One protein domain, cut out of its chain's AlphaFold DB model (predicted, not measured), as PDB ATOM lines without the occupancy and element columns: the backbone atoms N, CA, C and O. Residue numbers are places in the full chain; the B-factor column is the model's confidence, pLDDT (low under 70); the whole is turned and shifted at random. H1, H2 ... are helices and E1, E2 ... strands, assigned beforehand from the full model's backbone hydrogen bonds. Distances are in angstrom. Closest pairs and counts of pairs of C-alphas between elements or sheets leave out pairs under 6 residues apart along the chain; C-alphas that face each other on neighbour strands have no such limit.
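This is residues 115 to 246 of the 246 residues of an uncharacterized protein of Actinoplanes sp. ATCC 53533 (UniProt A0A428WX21). Two sheets lie face to face as a small sandwich, their strands crossed at 42 degrees: a strongly twisted sheet in the order E4 - E3 - E6 - E7, with E3 and E6 in the core, and a sheet in the order E1 - E2 - E5, built on the long hairpin E1 and E2. The short helix H3 packs beside E3, E4 and E5, H1 sits by the first residue of E1, and long loops join E2 to E3, H2 to E4 and E6 to E7. The printed part has 132 residues with three named helices and seven named strands, in the order H1 E1 E2 E3 H2 E4 E5 H3 E6 E7; both sheets are antiparallel. The class is mixed, helices and strands, though under half of the residues are in named elements. The whole is compact and rounded, with a radius of gyration of the C-alphas of 13.6 A and spans of 38 by 33 by 26 A.

In the larger sheet, the inner strands E3, residues 160 to 167, and E6, residues 215 to 222, are antiparallel neighbours, with N 163 and O 219 2.9 A apart. The edge strands are E4, residues 190 to 192, beside E3 with N 162 and O 192 at 2.8 A, and E7, residues 240 to 242, which forms a hairpin with E6, N 241 and O 216 at 2.8 A. In the other sheet, E2, residues 140 to 148, is the inner strand; E1, residues 128 to 137, forms a hairpin with it, N 130 and O 146 at 2.8 A, and E5, residues 196 to 200, has N 141 and O 199 at 2.8 A. Across the sandwich, the closest C-alphas of E1 and E6 are those of Trp 128 and Ile 220, 6.4 A apart. H3, residues 204 to 209, is on the larger sheet at a height of 4.8 A, over none of its strands; its closest C-alpha pair with E3 is Ala 209 and Tyr 165, 5.2 A. H1, residues 120 to 123, only grazes the sheet E1 E2 E5, with residues 121 to 123. H2, residues 174 to 177, is only just not on the larger sheet, with 4 pairs of C-alphas within 10 A. In H3 every O i to N i+4 pair is within hydrogen-bond range; H1 and H2 are too short for such a pair, and each has its 1 O i to N i+3 pair within range.

E3 spans 22.0 A from C-alpha 160 at (39.466, 36.136, 94.342), and E6 spans 23.0 A. E1 spans 26.8 A and E2 25.3 A. E7 ends at C-alpha 242, (33.712, 14.046, 85.413).

The C-alphas farthest apart, Lys 138 and Lys 232, are 40.6 A apart. The printed part has no cut; the links E2 to E3, H2 to E4 and E6 to E7 are long. Mean pLDDT of the printed part is 93.0, with residues 179 to 185 under 70.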
ATOM      1  N   ASP A 115      31.541  13.965  95.990       94.44
ATOM      2  CA  ASP A 115      32.475  14.978  95.488       94.44
ATOM      3  C   ASP A 115      31.937  15.722  94.260       94.44
ATOM      4  O   ASP A 115      32.331  16.859  94.011       94.44
ATOM      5  N   GLU A 116      31.014  15.103  93.525       96.38
ATOM      6  CA  GLU A 116      30.395  15.682  92.336       96.38
ATOM      7  C   GLU A 116      29.237  16.626  92.670       96.38
ATOM      8  O   GLU A 116      28.838  17.469  91.862       96.38
ATOM      9  N   GLN A 117      28.704  16.525  93.886       96.38
ATOM     10  CA  GLN A 117      27.550  17.299  94.312       96.38
ATOM     11  C   GLN A 117      27.940  18.730  94.686       96.38
ATOM     12  O   GLN A 117      28.682  18.984  95.633       96.38
ATOM     13  N   CYS A 118      27.324  19.691  94.005       96.81
ATOM     14  CA  CYS A 118      27.250  21.069  94.469       96.81
ATOM     15  C   CYS A 118      26.185  21.178  95.576       96.81
ATOM     16  O   CYS A 118      25.007  21.443  95.319       96.81
ATOM     17  N   THR A 119      26.587  20.897  96.813       96.31
ATOM     18  CA  THR A 119      25.675  20.830  97.960       96.31
ATOM     19  C   THR A 119      25.232  22.218  98.440       96.31
ATOM     20  O   THR A 119      25.886  23.233  98.194       96.31
ATOM     21  N   ALA A 120      24.130  22.264  99.194       96.31
ATOM     22  CA  ALA A 120      23.701  23.485  99.881       96.31
ATOM     23  C   ALA A 120      24.751  23.985 100.893       96.31
ATOM     24  O   ALA A 120      24.878  25.186 101.089       96.31
ATOM     25  N   GLU A 121      25.526  23.074 101.486       94.94
ATOM     26  CA  GLU A 121      26.664  23.385 102.358       94.94
ATOM     27  C   GLU A 121      27.777  24.129 101.600       94.94
ATOM     28  O   GLU A 121      28.338  25.088 102.116       94.94
ATOM     29  N   ILE A 122      28.078  23.740 100.354       96.00
ATOM     30  CA  ILE A 122      29.031  24.487  99.518       96.00
ATOM     31  C   ILE A 122      28.478  25.886  99.229       96.00
ATOM     32  O   ILE A 122      29.183  26.871  99.444       96.00
ATOM     33  N   LYS A 123      27.210  25.989  98.807       97.12
ATOM     34  CA  LYS A 123      26.578  27.272  98.449       97.12
ATOM     35  C   LYS A 123      26.288  28.198  99.634       97.12
ATOM     36  O   LYS A 123      26.069  29.385  99.419       97.12
ATOM     37  N   SER A 124      26.260  27.687 100.865       96.81
ATOM     38  CA  SER A 124      26.073  28.516 102.063       96.81
ATOM     39  C   SER A 124      27.339  29.283 102.449       96.81
ATOM     40  O   SER A 124      27.273  30.225 103.243       96.81
ATOM     41  N   ASN A 125      28.494  28.923 101.879       96.94
ATOM     42  CA  ASN A 125      29.709  29.700 102.048       96.94
ATOM     43  C   ASN A 125      29.559  31.072 101.403       96.94
ATOM     44  O   ASN A 125      28.982  31.217 100.331       96.94
ATOM     45  N   LYS A 126      30.175  32.084 102.019       96.75
ATOM     46  CA  LYS A 126      30.203  33.441 101.461       96.75
ATOM     47  C   LYS A 126      30.759  33.456 100.030       96.75
ATOM     48  O   LYS A 126      30.344  34.286  99.233       96.75
ATOM     49  N   ARG A 127      31.707  32.563  99.727       97.25
ATOM     50  CA  ARG A 127      32.254  32.360  98.384       97.25
ATOM     51  C   ARG A 127      32.246  30.885  98.046       97.25
ATOM     52  O   ARG A 127      32.677  30.078  98.870       97.25
ATOM     53  N   TRP A 128      31.793  30.554  96.850       97.94
ATOM     54  CA  TRP A 128      31.667  29.173  96.407       97.94
ATOM     55  C   TRP A 128      31.742  29.073  94.889       97.94
ATOM     56  O   TRP A 128      31.449  30.035  94.183       97.94
ATOM     57  N   VAL A 129      32.114  27.898  94.394       98.19
ATOM     58  CA  VAL A 129      32.102  27.547  92.973       98.19
ATOM     59  C   VAL A 129      31.460  26.180  92.793       98.19
ATOM     60  O   VAL A 129      31.733  25.253  93.544       98.19
ATOM     61  N   CYS A 130      30.618  26.038  91.780       98.19
ATOM     62  CA  CYS A 130      30.047  24.765  91.391       98.19
ATOM     63  C   CYS A 130      30.259  24.525  89.908       98.19
ATOM     64  O   CYS A 130      29.650  25.190  89.073       98.19
ATOM     65  N   ILE A 131      31.112  23.558  89.582       98.19
ATOM     66  CA  ILE A 131      31.298  23.095  88.213       98.19
ATOM     67  C   ILE A 131      29.999  22.432  87.765       98.19
ATOM     68  O   ILE A 131      29.445  21.587  88.468       98.19
ATOM     69  N   THR A 132      29.520  22.833  86.590       97.88
ATOM     70  CA  THR A 132      28.291  22.321  85.968       97.88
ATOM     71  C   THR A 132      28.577  21.523  84.702       97.88
ATOM     72  O   THR A 132      27.755  20.713  84.279       97.88
ATOM     73  N   SER A 133      29.741  21.727  84.076       98.00
ATOM     74  CA  SER A 133      30.163  20.961  82.905       98.00
ATOM     75  C   SER A 133      31.673  21.024  82.705       98.00
ATOM     76  O   SER A 133      32.274  22.087  82.854       98.00
ATOM     77  N   ALA A 134      32.263  19.899  82.302       98.31
ATOM     78  CA  ALA A 134      33.653  19.799  81.887       98.31
ATOM     79  C   ALA A 134      33.751  18.911  80.642       98.31
ATOM     80  O   ALA A 134      33.390  17.732  80.679       98.31
ATOM     81  N   VAL A 135      34.196  19.481  79.523       98.56
ATOM     82  CA  VAL A 135      34.215  18.788  78.228       98.56
ATOM     83  C   VAL A 135      35.541  19.016  77.521       98.56
ATOM     84  O   VAL A 135      36.002  20.149  77.413       98.56
ATOM     85  N   ILE A 136      36.112  17.938  76.993       98.50
ATOM     86  CA  ILE A 136      37.172  17.973  75.989       98.50
ATOM     87  C   ILE A 136      36.549  17.601  74.652       98.50
ATOM     88  O   ILE A 136      35.998  16.512  74.508       98.50
ATOM     89  N   ALA A 137      36.615  18.514  73.691       98.38
ATOM     90  CA  ALA A 137      36.161  18.274  72.330       98.38
ATOM     91  C   ALA A 137      36.952  19.150  71.360       98.38
ATOM     92  O   ALA A 137      37.176  20.330  71.631       98.38
ATOM     93  N   LYS A 138      37.331  18.591  70.203       97.50
ATOM     94  CA  LYS A 138      38.011  19.330  69.118       97.50
ATOM     95  C   LYS A 138      39.273  20.072  69.590       97.50
ATOM     96  O   LYS A 138      39.470  21.234  69.248       97.50
ATOM     97  N   GLY A 139      40.083  19.419  70.421       97.88
ATOM     98  CA  GLY A 139      41.321  19.996  70.954       97.88
ATOM     99  C   GLY A 139      41.123  21.112  71.986       97.88
ATOM    100  O   GLY A 139      42.077  21.813  72.297       97.88
ATOM    101  N   LYS A 140      39.910  21.297  72.528       98.44
ATOM    102  CA  LYS A 140      39.630  22.294  73.570       98.44
ATOM    103  C   LYS A 140      39.073  21.653  74.826       98.44
ATOM    104  O   LYS A 140      38.129  20.868  74.752       98.44
ATOM    105  N   PHE A 141      39.608  22.054  75.971       98.50
ATOM    106  CA  PHE A 141      39.054  21.790  77.291       98.50
ATOM    107  C   PHE A 141      38.214  22.987  77.739       98.50
ATOM    108  O   PHE A 141      38.703  24.112  77.809       98.50
ATOM    109  N   THR A 142      36.930  22.759  78.014       98.44
ATOM    110  CA  THR A 142      35.984  23.793  78.450       98.44
ATOM    111  C   THR A 142      35.369  23.419  79.786       98.44
ATOM    112  O   THR A 142      34.781  22.343  79.915       98.44
ATOM    113  N   VAL A 143      35.435  24.341  80.747       98.50
ATOM    114  CA  VAL A 143      34.804  24.214  82.063       98.50
ATOM    115  C   VAL A 143      33.783  25.329  82.243       98.50
ATOM    116  O   VAL A 143      34.098  26.512  82.089       98.50
ATOM    117  N   LYS A 144      32.553  24.939  82.579       98.19
ATOM    118  CA  LYS A 144      31.476  25.843  82.987       98.19
ATOM    119  C   LYS A 144      31.197  25.661  84.468       98.19
ATOM    120  O   LYS A 144      31.204  24.536  84.971       98.19
ATOM    121  N   TYR A 145      30.922  26.766  85.140       98.38
ATOM    122  CA  TYR A 145      30.633  26.786  86.562       98.38
ATOM    123  C   TYR A 145      29.715  27.951  86.916       98.38
ATOM    124  O   TYR A 145      29.729  28.992  86.260       98.38
ATOM    125  N   ASP A 146      28.965  27.763  87.994       98.06
ATOM    126  CA  ASP A 146      28.343  28.846  88.744       98.06
ATOM    127  C   ASP A 146      29.285  29.238  89.881       98.06
ATOM    128  O   ASP A 146      29.917  28.376  90.491       98.06
ATOM    129  N   VAL A 147      29.408  30.528  90.168       97.88
ATOM    130  CA  VAL A 147      30.342  31.018  91.183       97.88
ATOM    131  C   VAL A 147      29.789  32.263  91.860       97.88
ATOM    132  O   VAL A 147      29.188  33.115  91.204       97.88
ATOM    133  N   ASP A 148      30.030  32.377  93.161       97.62
ATOM    134  CA  ASP A 148      29.782  33.587  93.935       97.62
ATOM    135  C   ASP A 148      31.075  34.023  94.634       97.62
ATOM    136  O   ASP A 148      31.687  33.267  95.392       97.62
ATOM    137  N   PHE A 149      31.494  35.262  94.376       97.31
ATOM    138  CA  PHE A 149      32.653  35.902  95.004       97.31
ATOM    139  C   PHE A 149      32.251  36.878  96.123       97.31
ATOM    140  O   PHE A 149      33.061  37.700  96.565       97.31
ATOM    141  N   ALA A 150      31.015  36.781  96.616       96.88
ATOM    142  CA  ALA A 150      30.420  37.644  97.630       96.88
ATOM    143  C   ALA A 150      30.365  39.119  97.213       96.88
ATOM    144  O   ALA A 150      30.708  40.004  98.001       96.88
ATOM    145  N   GLY A 151      30.025  39.373  95.948       95.94
ATOM    146  CA  GLY A 151      30.021  40.716  95.358       95.94
ATOM    147  C   GLY A 151      31.407  41.311  95.084       95.94
ATOM    148  O   GLY A 151      31.493  42.491  94.765       95.94
ATOM    149  N   SER A 152      32.486  40.529  95.218       96.06
ATOM    150  CA  SER A 152      33.828  40.956  94.792       96.06
ATOM    151  C   SER A 152      34.018  40.688  93.298       96.06
ATOM    152  O   SER A 152      33.564  39.654  92.806       96.06
ATOM    153  N   ASP A 153      34.739  41.563  92.599       95.38
ATOM    154  CA  ASP A 153      35.173  41.287  91.228       95.38
ATOM    155  C   ASP A 153      36.314  40.251  91.234       95.38
ATOM    156  O   ASP A 153      37.251  40.374  92.034       95.38
ATOM    157  N   PRO A 154      36.251  39.203  90.391       96.19
ATOM    158  CA  PRO A 154      37.303  38.200  90.327       96.19
ATOM    159  C   PRO A 154      38.560  38.759  89.651       96.19
ATOM    160  O   PRO A 154      38.492  39.337  88.568       96.19
ATOM    161  N   ASP A 155      39.717  38.543  90.275       96.38
ATOM    162  CA  ASP A 155      41.022  38.980  89.775       96.38
ATOM    163  C   ASP A 155      42.117  38.051  90.318       96.38
ATOM    164  O   ASP A 155      42.212  37.839  91.527       96.38
ATOM    165  N   VAL A 156      42.947  37.502  89.427       94.31
ATOM    166  CA  VAL A 156      43.995  36.525  89.784       94.31
ATOM    167  C   VAL A 156      45.166  37.127  90.572       94.31
ATOM    168  O   VAL A 156      45.886  36.393  91.245       94.31
ATOM    169  N   ASN A 157      45.372  38.444  90.488       93.25
ATOM    170  CA  ASN A 157      46.499  39.150  91.095       93.25
ATOM    171  C   ASN A 157      46.107  39.841  92.406       93.25
ATOM    172  O   ASN A 157      46.874  39.820  93.367       93.25
ATOM    173  N   SER A 158      44.928  40.464  92.453       93.94
ATOM    174  CA  SER A 158      44.495  41.301  93.580       93.94
ATOM    175  C   SER A 158      43.207  40.844  94.260       93.94
ATOM    176  O   SER A 158      42.844  41.407  95.292       93.94
ATOM    177  N   GLY A 159      42.498  39.866  93.697       95.19
ATOM    178  CA  GLY A 159      41.143  39.516  94.109       95.19
ATOM    179  C   GLY A 159      40.978  38.062  94.530       95.19
ATOM    180  O   GLY A 159      41.855  37.445  95.142       95.19
ATOM    181  N   PHE A 160      39.781  37.554  94.247       97.31
ATOM    182  CA  PHE A 160      39.466  36.136  94.342       97.31
ATOM    183  C   PHE A 160      39.497  35.519  92.951       97.31
ATOM    184  O   PHE A 160      39.131  36.154  91.962       97.31
ATOM    185  N   HIS A 161      39.879  34.256  92.889       97.81
ATOM    186  CA  HIS A 161      39.933  33.492  91.650       97.81
ATOM    187  C   HIS A 161      39.683  32.019  91.935       97.81
ATOM    188  O   HIS A 161      39.590  31.586  93.084       97.81
ATOM    189  N   LEU A 162      39.538  31.246  90.871       97.75
ATOM    190  CA  LEU A 162      39.405  29.804  90.940       97.75
ATOM    191  C   LEU A 162      40.775  29.154  90.850       97.75
ATOM    192  O   LEU A 162      41.605  29.559  90.036       97.75
ATOM    193  N   HIS A 163      40.978  28.113  91.644       97.06
ATOM    194  CA  HIS A 163      41.977  27.082  91.384       97.06
ATOM    195  C   HIS A 163      41.268  25.896  90.742       97.06
ATOM    196  O   HIS A 163      40.386  25.309  91.371       97.06
ATOM    197  N   LEU A 164      41.646  25.554  89.512       97.44
ATOM    198  CA  LEU A 164      41.151  24.385  88.790       97.44
ATOM    199  C   LEU A 164      42.259  23.340  88.676       97.44
ATOM    200  O   LEU A 164      43.374  23.655  88.263       97.44
ATOM    201  N   TYR A 165      41.945  22.100  89.032       97.00
ATOM    202  CA  TYR A 165      42.895  20.989  89.033       97.00
ATOM    203  C   TYR A 165      42.213  19.677  88.650       97.00
ATOM    204  O   TYR A 165      41.032  19.458  88.931       97.00
ATOM    205  N   GLY A 166      42.958  18.810  87.977       96.81
ATOM    206  CA  GLY A 166      42.562  17.445  87.684       96.81
ATOM    207  C   GLY A 166      42.692  16.563  88.920       96.81
ATOM    208  O   GLY A 166      43.617  16.718  89.715       96.81
ATOM    209  N   GLY A 167      41.770  15.620  89.079       93.19
ATOM    210  CA  GLY A 167      41.812  14.657  90.172       93.19
ATOM    211  C   GLY A 167      40.905  13.451  89.951       93.19
ATOM    212  O   GLY A 167      40.322  13.249  88.880       93.19
ATOM    213  N   ASP A 168      40.789  12.646  90.997       90.38
ATOM    214  CA  ASP A 168      39.910  11.479  91.107       90.38
ATOM    215  C   ASP A 168      38.636  11.768  91.927       90.38
ATOM    216  O   ASP A 168      37.790  10.890  92.092       90.38
ATOM    217  N   GLY A 169      38.470  13.010  92.394       86.81
ATOM    218  CA  GLY A 169      37.402  13.419  93.309       86.81
ATOM    219  C   GLY A 169      37.862  13.541  94.762       86.81
ATOM    220  O   GLY A 169      37.106  14.012  95.613       86.81
ATOM    221  N   THR A 170      39.105  13.157  95.060       88.12
ATOM    222  CA  THR A 170      39.732  13.485  96.336       88.12
ATOM    223  C   THR A 170      40.212  14.929  96.343       88.12
ATOM    224  O   THR A 170      40.541  15.536  95.324       88.12
ATOM    225  N   TYR A 171      40.196  15.501  97.537       82.19
ATOM    226  CA  TYR A 171      40.545  16.884  97.772       82.19
ATOM    227  C   TYR A 171      41.999  16.970  98.234       82.19
ATOM    228  O   TYR A 171      42.287  16.480  99.331       82.19
ATOM    229  N   PRO A 172      42.883  17.642  97.476       83.50
ATOM    230  CA  PRO A 172      44.208  17.997  97.953       83.50
ATOM    231  C   PRO A 172      44.147  18.657  99.332       83.50
ATOM    232  O   PRO A 172      43.233  19.472  99.582       83.50
ATOM    233  N   PRO A 173      45.097  18.345 100.232       82.62
ATOM    234  CA  PRO A 173      45.215  19.077 101.477       82.62
ATOM    235  C   PRO A 173      45.518  20.551 101.180       82.62
ATOM    236  O   PRO A 173      46.143  20.878 100.176       82.62
ATOM    237  N   ASP A 174      45.051  21.451 102.047       77.75
ATOM    238  CA  ASP A 174      45.134  22.904 101.827       77.75
ATOM    239  C   ASP A 174      46.566  23.388 101.559       77.75
ATOM    240  O   ASP A 174      46.807  24.111 100.592       77.75
ATOM    241  N   HIS A 175      47.535  22.903 102.342       77.81
ATOM    242  CA  HIS A 175      48.940  23.261 102.153       77.81
ATOM    243  C   HIS A 175      49.444  22.907 100.748       77.81
ATOM    244  O   HIS A 175      50.197  23.678 100.171       77.81
ATOM    245  N   ALA A 176      48.983  21.822 100.131       82.81
ATOM    246  CA  ALA A 176      49.429  21.440  98.794       82.81
ATOM    247  C   ALA A 176      48.905  22.353  97.668       82.81
ATOM    248  O   ALA A 176      49.409  22.301  96.551       82.81
ATOM    249  N   MET A 177      47.900  23.188  97.941       80.50
ATOM    250  CA  MET A 177      47.298  24.110  96.967       80.50
ATOM    251  C   MET A 177      47.804  25.551  97.124       80.50
ATOM    252  O   MET A 177      47.302  26.460  96.467       80.50
ATOM    253  N   HIS A 178      48.781  25.778  98.003       80.12
ATOM    254  CA  HIS A 178      49.369  27.090  98.241       80.12
ATOM    255  C   HIS A 178      50.667  27.273  97.444       80.12
ATOM    256  O   HIS A 178      51.535  26.405  97.466       80.12
ATOM    257  N   SER A 179      50.861  28.442  96.825       67.25
ATOM    258  CA  SER A 179      52.057  28.774  96.024       67.25
ATOM    259  C   SER A 179      53.365  28.915  96.825       67.25
ATOM    260  O   SER A 179      54.361  29.402  96.296       67.25
ATOM    261  N   GLY A 180      53.354  28.589  98.119       64.19
ATOM    262  CA  GLY A 180      54.503  28.685  99.027       64.19
ATOM    263  C   GLY A 180      54.974  27.341  99.582       64.19
ATOM    264  O   GLY A 180      55.869  27.314 100.427       64.19
ATOM    265  N   THR A 181      54.363  26.238  99.156       66.69
ATOM    266  CA  THR A 181      54.694  24.897  99.646       66.69
ATOM    267  C   THR A 181      55.906  24.344  98.906       66.69
ATOM    268  O   THR A 181      56.189  24.724  97.771       66.69
ATOM    269  N   VAL A 182      56.677  23.475  99.565       65.56
ATOM    270  CA  VAL A 182      57.808  22.796  98.923       65.56
ATOM    271  C   VAL A 182      57.314  22.058  97.674       65.56
ATOM    272  O   VAL A 182      56.348  21.308  97.748       65.56
ATOM    273  N   GLN A 183      57.977  22.265  96.528       61.56
ATOM    274  CA  GLN A 183      57.517  21.801  95.203       61.56
ATOM    275  C   GLN A 183      57.116  20.319  95.142       61.56
ATOM    276  O   GLN A 183      56.275  19.942  94.333       61.56
ATOM    277  N   ALA A 184      57.710  19.469  95.986       60.59
ATOM    278  CA  ALA A 184      57.398  18.042  96.040       60.59
ATOM    279  C   ALA A 184      55.959  17.738  96.505       60.59
ATOM    280  O   ALA A 184      55.447  16.661  96.214       60.59
ATOM    281  N   GLU A 185      55.313  18.671  97.206       63.59
ATOM    282  CA  GLU A 185      53.946  18.542  97.723       63.59
ATOM    283  C   GLU A 185      52.959  19.461  96.990       63.59
ATOM    284  O   GLU A 185      51.781  19.490  97.333       63.59
ATOM    285  N   GLU A 186      53.413  20.225  95.992       73.94
ATOM    286  CA  GLU A 186      52.554  21.158  95.270       73.94
ATOM    287  C   GLU A 186      51.638  20.394  94.305       73.94
ATOM    288  O   GLU A 186      52.073  19.766  93.333       73.94
ATOM    289  N   HIS A 187      50.335  20.449  94.569       80.12
ATOM    290  CA  HIS A 187      49.345  19.960  93.625       80.12
ATOM    291  C   HIS A 187      49.280  20.911  92.433       80.12
ATOM    292  O   HIS A 187      49.168  22.125  92.579       80.12
ATOM    293  N   LYS A 188      49.315  20.350  91.226       91.94
ATOM    294  CA  LYS A 188      49.248  21.143  90.000       91.94
ATOM    295  C   LYS A 188      47.827  21.669  89.794       91.94
ATOM    296  O   LYS A 188      46.888  20.893  89.623       91.94
ATOM    297  N   TYR A 189      47.680  22.987  89.766       94.19
ATOM    298  CA  TYR A 189      46.440  23.681  89.427       94.19
ATOM    299  C   TYR A 189      46.723  24.803  88.428       94.19
ATOM    300  O   TYR A 189      47.859  25.246  88.257       94.19
ATOM    301  N   TYR A 190      45.676  25.294  87.775       96.38
ATOM    302  CA  TYR A 190      45.721  26.555  87.050       96.38
ATOM    303  C   TYR A 190      44.672  27.518  87.600       96.38
ATOM    304  O   TYR A 190      43.709  27.113  88.258       96.38
ATOM    305  N   VAL A 191      44.884  28.811  87.361       96.25
ATOM    306  CA  VAL A 191      44.015  29.866  87.886       96.25
ATOM    307  C   VAL A 191      43.072  30.419  86.829       96.25
ATOM    308  O   VAL A 191      43.441  30.549  85.661       96.25
ATOM    309  N   GLU A 192      41.861  30.776  87.246       96.88
ATOM    310  CA  GLU A 192      40.853  31.389  86.381       96.88
ATOM    311  C   GLU A 192      40.069  32.470  87.130       96.88
ATOM    312  O   GLU A 192      39.676  32.287  88.280       96.88
ATOM    313  N   ALA A 193      39.807  33.592  86.462       96.00
ATOM    314  CA  ALA A 193      38.980  34.689  86.982       96.00
ATOM    315  C   ALA A 193      37.845  35.074  86.015       96.00
ATOM    316  O   ALA A 193      37.110  36.034  86.243       96.00
ATOM    317  N   ARG A 194      37.682  34.338  84.911       94.38
ATOM    318  CA  ARG A 194      36.602  34.542  83.939       94.38
ATOM    319  C   ARG A 194      35.337  33.788  84.364       94.38
ATOM    320  O   ARG A 194      35.322  33.065  85.355       94.38
ATOM    321  N   ARG A 195      34.254  33.942  83.596       89.50
ATOM    322  CA  ARG A 195      32.996  33.185  83.794       89.50
ATOM    323  C   ARG A 195      33.022  31.769  83.210       89.50
ATOM    324  O   ARG A 195      32.257  30.921  83.643       89.50
ATOM    325  N   THR A 196      33.882  31.534  82.225       94.31
ATOM    326  CA  THR A 196      34.066  30.238  81.569       94.31
ATOM    327  C   THR A 196      35.554  30.041  81.366       94.31
ATOM    328  O   THR A 196      36.222  30.963  80.889       94.31
ATOM    329  N   SER A 197      36.050  28.843  81.665       97.56
ATOM    330  CA  SER A 197      37.430  28.481  81.364       97.56
ATOM    331  C   SER A 197      37.488  27.713  80.051       97.56
ATOM    332  O   SER A 197      36.747  26.746  79.861       97.56
ATOM    333  N   VAL A 198      38.344  28.161  79.133       98.12
ATOM    334  CA  VAL A 198      38.597  27.491  77.854       98.12
ATOM    335  C   VAL A 198      40.100  27.457  77.632       98.12
ATOM    336  O   VAL A 198      40.732  28.510  77.567       98.12
ATOM    337  N   LEU A 199      40.643  26.251  77.506       98.12
ATOM    338  CA  LEU A 199      42.044  25.980  77.204       98.12
ATOM    339  C   LEU A 199      42.131  25.131  75.938       98.12
ATOM    340  O   LEU A 199      41.247  24.309  75.681       98.12
ATOM    341  N   ASP A 200      43.197  25.302  75.169       98.38
ATOM    342  CA  ASP A 200      43.584  24.290  74.191       98.38
ATOM    343  C   ASP A 200      44.183  23.077  74.926       98.38
ATOM    344  O   ASP A 200      44.719  23.200  76.029       98.38
ATOM    345  N   THR A 201      44.030  21.872  74.376       98.12
ATOM    346  CA  THR A 201      44.498  20.635  75.035       98.12
ATOM    347  C   THR A 201      46.016  20.458  75.003       98.12
ATOM    348  O   THR A 201      46.533  19.543  75.635       98.12
ATOM    349  N   ASP A 202      46.721  21.299  74.254       98.00
ATOM    350  CA  ASP A 202      48.177  21.424  74.238       98.00
ATOM    351  C   ASP A 202      48.686  22.592  75.107       98.00
ATOM    352  O   ASP A 202      49.894  22.748  75.252       98.00
ATOM    353  N   ASP A 203      47.796  23.378  75.729       98.25
ATOM    354  CA  ASP A 203      48.169  24.446  76.666       98.25
ATOM    355  C   ASP A 203      48.859  23.851  77.904       98.25
ATOM    356  O   ASP A 203      48.344  22.918  78.530       98.25
ATOM    357  N   ASP A 204      49.991  24.431  78.306       97.50
ATOM    358  CA  ASP A 204      50.762  23.990  79.474       97.50
ATOM    359  C   ASP A 204      49.926  23.937  80.759       97.50
ATOM    360  O   ASP A 204      50.150  23.088  81.622       97.50
ATOM    361  N   ARG A 205      48.933  24.819  80.907       96.81
ATOM    362  CA  ARG A 205      48.020  24.802  82.056       96.81
ATOM    363  C   ARG A 205      47.151  23.556  82.038       96.81
ATOM    364  O   ARG A 205      46.954  22.943  83.083       96.81
ATOM    365  N   PHE A 206      46.647  23.167  80.868       97.44
ATOM    366  CA  PHE A 206      45.860  21.949  80.731       97.44
ATOM    367  C   PHE A 206      46.730  20.714  80.968       97.44
ATOM    368  O   PHE A 206      46.368  19.872  81.787       97.44
ATOM    369  N   THR A 207      47.876  20.609  80.295       97.38
ATOM    370  CA  THR A 207      48.735  19.418  80.368       97.38
ATOM    371  C   THR A 207      49.285  19.192  81.774       97.38
ATOM    372  O   THR A 207      49.311  18.053  82.237       97.38
ATOM    373  N   ASN A 208      49.653  20.261  82.489       95.19
ATOM    374  CA  ASN A 208      50.194  20.153  83.841       95.19
ATOM    375  C   ASN A 208      49.120  19.955  84.913       95.19
ATOM    376  O   ASN A 208      49.313  19.125  85.796       95.19
ATOM    377  N   ALA A 209      48.024  20.717  84.879       95.88
ATOM    378  CA  ALA A 209      47.042  20.693  85.961       95.88
ATOM    379  C   ALA A 209      45.946  19.642  85.767       95.88
ATOM    380  O   ALA A 209      45.393  19.168  86.752       95.88
ATOM    381  N   VAL A 210      45.589  19.302  84.524       96.81
ATOM    382  CA  VAL A 210      44.428  18.449  84.217       96.81
ATOM    383  C   VAL A 210      44.847  17.148  83.542       96.81
ATOM    384  O   VAL A 210      44.469  16.075  84.007       96.81
ATOM    385  N   GLY A 211      45.600  17.226  82.444       96.06
ATOM    386  CA  GLY A 211      46.115  16.073  81.709       96.06
ATOM    387  C   GLY A 211      45.056  15.000  81.415       96.06
ATOM    388  O   GLY A 211      44.020  15.235  80.773       96.06
ATOM    389  N   ASP A 212      45.316  13.785  81.888       96.81
ATOM    390  CA  ASP A 212      44.480  12.595  81.714       96.81
ATOM    391  C   ASP A 212      43.501  12.340  82.877       96.81
ATOM    392  O   ASP A 212      42.778  11.333  82.858       96.81
ATOM    393  N   ALA A 213      43.407  13.274  83.834       97.06
ATOM    394  CA  ALA A 213      42.525  13.168  84.988       97.06
ATOM    395  C   ALA A 213      41.079  12.845  84.588       97.06
ATOM    396  O   ALA A 213      40.576  13.243  83.525       97.06
ATOM    397  N   LYS A 214      40.394  12.093  85.453       97.31
ATOM    398  CA  LYS A 214      39.004  11.675  85.220       97.31
ATOM    399  C   LYS A 214      38.011  12.754  85.616       97.31
ATOM    400  O   LYS A 214      36.956  12.856  84.991       97.31
ATOM    401  N   LYS A 215      38.361  13.564  86.613       97.94
ATOM    402  CA  LYS A 215      37.554  14.676  87.096       97.94
ATOM    403  C   LYS A 215      38.350  15.973  87.061       97.94
ATOM    404  O   LYS A 215      39.576  15.961  87.145       97.94
ATOM    405  N   ILE A 216      37.630  17.080  86.951       97.88
ATOM    406  CA  ILE A 216      38.132  18.420  87.244       97.88
ATOM    407  C   ILE A 216      37.467  18.895  88.529       97.88
ATOM    408  O   ILE A 216      36.268  18.700  88.709       97.88
ATOM    409  N   CYS A 217      38.236  19.517  89.407       97.56
ATOM    410  CA  CYS A 217      37.769  20.082  90.661       97.56
ATOM    411  C   CYS A 217      38.069  21.579  90.699       97.56
ATOM    412  O   CYS A 217      39.014  22.050  90.060       97.56
ATOM    413  N   ALA A 218      37.261  22.328  91.450       97.06
ATOM    414  CA  ALA A 218      37.455  23.760  91.632       97.06
ATOM    415  C   ALA A 218      37.329  24.166  93.100       97.06
ATOM    416  O   ALA A 218      36.520  23.624  93.855       97.06
ATOM    417  N   ARG A 219      38.129  25.156  93.495       96.50
ATOM    418  CA  ARG A 219      38.041  25.836  94.794       96.50
ATOM    419  C   ARG A 219      38.268  27.334  94.624       96.50
ATOM    420  O   ARG A 219      38.920  27.759  93.673       96.50
ATOM    421  N   ILE A 220      37.750  28.121  95.566       97.06
ATOM    422  CA  ILE A 220      38.012  29.560  95.628       97.06
ATOM    423  C   ILE A 220      39.356  29.810  96.311       97.06
ATOM    424  O   ILE A 220      39.602  29.326  97.418       97.06
ATOM    425  N   ALA A 221      40.177  30.636  95.678       96.19
ATOM    426  CA  ALA A 221      41.414  31.162  96.220       96.19
ATOM    427  C   ALA A 221      41.365  32.690  96.342       96.19
ATOM    428  O   ALA A 221      40.515  33.362  95.754       96.19
ATOM    429  N   ARG A 222      42.281  33.226  97.146       95.12
ATOM    430  CA  ARG A 222      42.568  34.659  97.295       95.12
ATOM    431  C   ARG A 222      43.896  35.009  96.621       95.12
ATOM    432  O   ARG A 222      44.676  34.116  96.278       95.12
ATOM    433  N   ALA A 223      44.185  36.304  96.520       92.19
ATOM    434  CA  ALA A 223      45.501  36.821  96.150       92.19
ATOM    435  C   ALA A 223      46.638  36.085  96.893       92.19
ATOM    436  O   ALA A 223      46.525  35.778  98.085       92.19
ATOM    437  N   GLY A 224      47.717  35.766  96.172       89.75
ATOM    438  CA  GLY A 224      48.799  34.911  96.680       89.75
ATOM    439  C   GLY A 224      48.450  33.418  96.737       89.75
ATOM    440  O   GLY A 224      49.065  32.680  97.499       89.75
ATOM    441  N   HIS A 225      47.434  32.981  95.984       91.88
ATOM    442  CA  HIS A 225      47.058  31.574  95.787       91.88
ATOM    443  C   HIS A 225      46.779  30.783  97.078       91.88
ATOM    444  O   HIS A 225      46.932  29.570  97.112       91.88
ATOM    445  N   GLY A 226      46.368  31.440  98.164       92.38
ATOM    446  CA  GLY A 226      45.832  30.735  99.334       92.38
ATOM    447  C   GLY A 226      44.376  30.342  99.103       92.38
ATOM    448  O   GLY A 226      43.626  31.133  98.528       92.38
ATOM    449  N   LEU A 227      43.945  29.169  99.567       93.94
ATOM    450  CA  LEU A 227      42.529  28.811  99.516       93.94
ATOM    451  C   LEU A 227      41.711  29.671 100.488       93.94
ATOM    452  O   LEU A 227      42.193  30.145 101.522       93.94
ATOM    453  N   VAL A 228      40.444  29.895 100.146       93.94
ATOM    454  CA  VAL A 228      39.489  30.568 101.030       93.94
ATOM    455  C   VAL A 228      38.858  29.526 101.957       93.94
ATOM    456  O   VAL A 228      38.275  28.562 101.452       93.94
ATOM    457  N   PRO A 229      38.949  29.690 103.290       93.25
ATOM    458  CA  PRO A 229      38.306  28.767 104.214       93.25
ATOM    459  C   PRO A 229      36.785  28.853 104.071       93.25
ATOM    460  O   PRO A 229      36.216  29.935 103.897       93.25
ATOM    461  N   ASP A 230      36.137  27.695 104.144       91.25
ATOM    462  CA  ASP A 230      34.687  27.600 104.294       91.25
ATOM    463  C   ASP A 230      34.261  27.976 105.728       91.25
ATOM    464  O   ASP A 230      35.084  28.295 106.589       91.25
ATOM    465  N   THR A 231      32.959  27.924 106.007       90.69
ATOM    466  CA  THR A 231      32.391  28.223 107.337       90.69
ATOM    467  C   THR A 231      32.878  27.302 108.466       90.69
ATOM    468  O   THR A 231      32.705  27.638 109.637       90.69
ATOM    469  N   LYS A 232      33.502  26.165 108.134       90.44
ATOM    470  CA  LYS A 232      34.050  25.158 109.055       90.44
ATOM    471  C   LYS A 232      35.583  25.108 109.035       90.44
ATOM    472  O   LYS A 232      36.164  24.215 109.647       90.44
ATOM    473  N   SER A 233      36.243  26.038 108.342       88.88
ATOM    474  CA  SER A 233      37.698  26.071 108.151       88.88
ATOM    475  C   SER A 233      38.284  24.853 107.407       88.88
ATOM    476  O   SER A 233      39.444  24.512 107.626       88.88
ATOM    477  N   THR A 234      37.520  24.191 106.520       85.38
ATOM    478  CA  THR A 234      37.967  22.995 105.760       85.38
ATOM    479  C   THR A 234      38.274  23.231 104.273       85.38
ATOM    480  O   THR A 234      38.666  22.296 103.573       85.38
ATOM    481  N   TYR A 235      38.136  24.472 103.792       92.00
ATOM    482  CA  TYR A 235      38.414  24.913 102.409       92.00
ATOM    483  C   TYR A 235      37.592  24.216 101.306       92.00
ATOM    484  O   TYR A 235      37.954  24.227 100.125       92.00
ATOM    485  N   LYS A 236      36.447  23.629 101.660       92.44
ATOM    486  CA  LYS A 236      35.517  22.971 100.734       92.44
ATOM    487  C   LYS A 236      34.549  23.988 100.135       92.44
ATOM    488  O   LYS A 236      33.359  24.003 100.431       92.44
ATOM    489  N   THR A 237      35.086  24.854  99.280       96.38
ATOM    490  CA  THR A 237      34.333  25.923  98.600       96.38
ATOM    491  C   THR A 237      33.849  25.541  97.201       96.38
ATOM    492  O   THR A 237      33.258  26.375  96.520       96.38
ATOM    493  N   GLY A 238      34.064  24.302  96.759       96.50
ATOM    494  CA  GLY A 238      33.541  23.828  95.484       96.50
ATOM    495  C   GLY A 238      33.433  22.318  95.379       96.50
ATOM    496  O   GLY A 238      33.568  21.628  96.386       96.50
ATOM    497  N   ASN A 239      33.139  21.837  94.173       97.31
ATOM    498  CA  ASN A 239      32.949  20.426  93.836       97.31
ATOM    499  C   ASN A 239      33.907  19.968  92.721       97.31
ATOM    500  O   ASN A 239      34.658  20.756  92.135       97.31
ATOM    501  N   CYS A 240      33.839  18.677  92.421       97.69
ATOM    502  CA  CYS A 240      34.447  18.051  91.257       97.69
ATOM    503  C   CYS A 240      33.382  17.700  90.210       97.69
ATOM    504  O   CYS A 240      32.198  17.657  90.516       97.69
ATOM    505  N   LEU A 241      33.773  17.440  88.964       97.81
ATOM    506  CA  LEU A 241      32.910  16.802  87.968       97.81
ATOM    507  C   LEU A 241      33.714  15.921  87.008       97.81
ATOM    508  O   LEU A 241      34.860  16.256  86.693       97.81
ATOM    509  N   PRO A 242      33.114  14.837  86.479       98.00
ATOM    510  CA  PRO A 242      33.712  14.046  85.413       98.00
ATOM    511  C   PRO A 242      34.013  14.890  84.172       98.00
ATOM    512  O   PRO A 242      33.195  15.705  83.738       98.00
ATOM    513  N   ILE A 243      35.175  14.653  83.566       98.38
ATOM    514  CA  ILE A 243      35.556  15.260  82.290       98.38
ATOM    515  C   ILE A 243      35.035  14.374  81.160       98.38
ATOM    516  O   ILE A 243      35.490  13.244  80.973       98.38
ATOM    517  N   ILE A 244      34.108  14.902  80.363       98.19
ATOM    518  CA  ILE A 244      33.591  14.208  79.183       98.19
ATOM    519  C   ILE A 244      34.551  14.429  78.016       98.19
ATOM    520  O   ILE A 244      34.744  15.561  77.579       98.19
ATOM    521  N   ARG A 245      35.137  13.354  77.490       97.75
ATOM    522  CA  ARG A 245      36.096  13.395  76.375       97.75
ATOM    523  C   ARG A 245      35.405  12.904  75.100       97.75
ATOM    524  O   ARG A 245      34.853  11.805  75.115       97.75
ATOM    525  N   LYS A 246      35.374  13.734  74.053       93.56
ATOM    526  CA  LYS A 246      34.699  13.481  72.768       93.56
ATOM    527  C   LYS A 246      35.647  13.605  71.587       93.56
ATOM    528  O   LYS A 246      36.517  14.507  71.629       93.56
TER     529      LYS A 246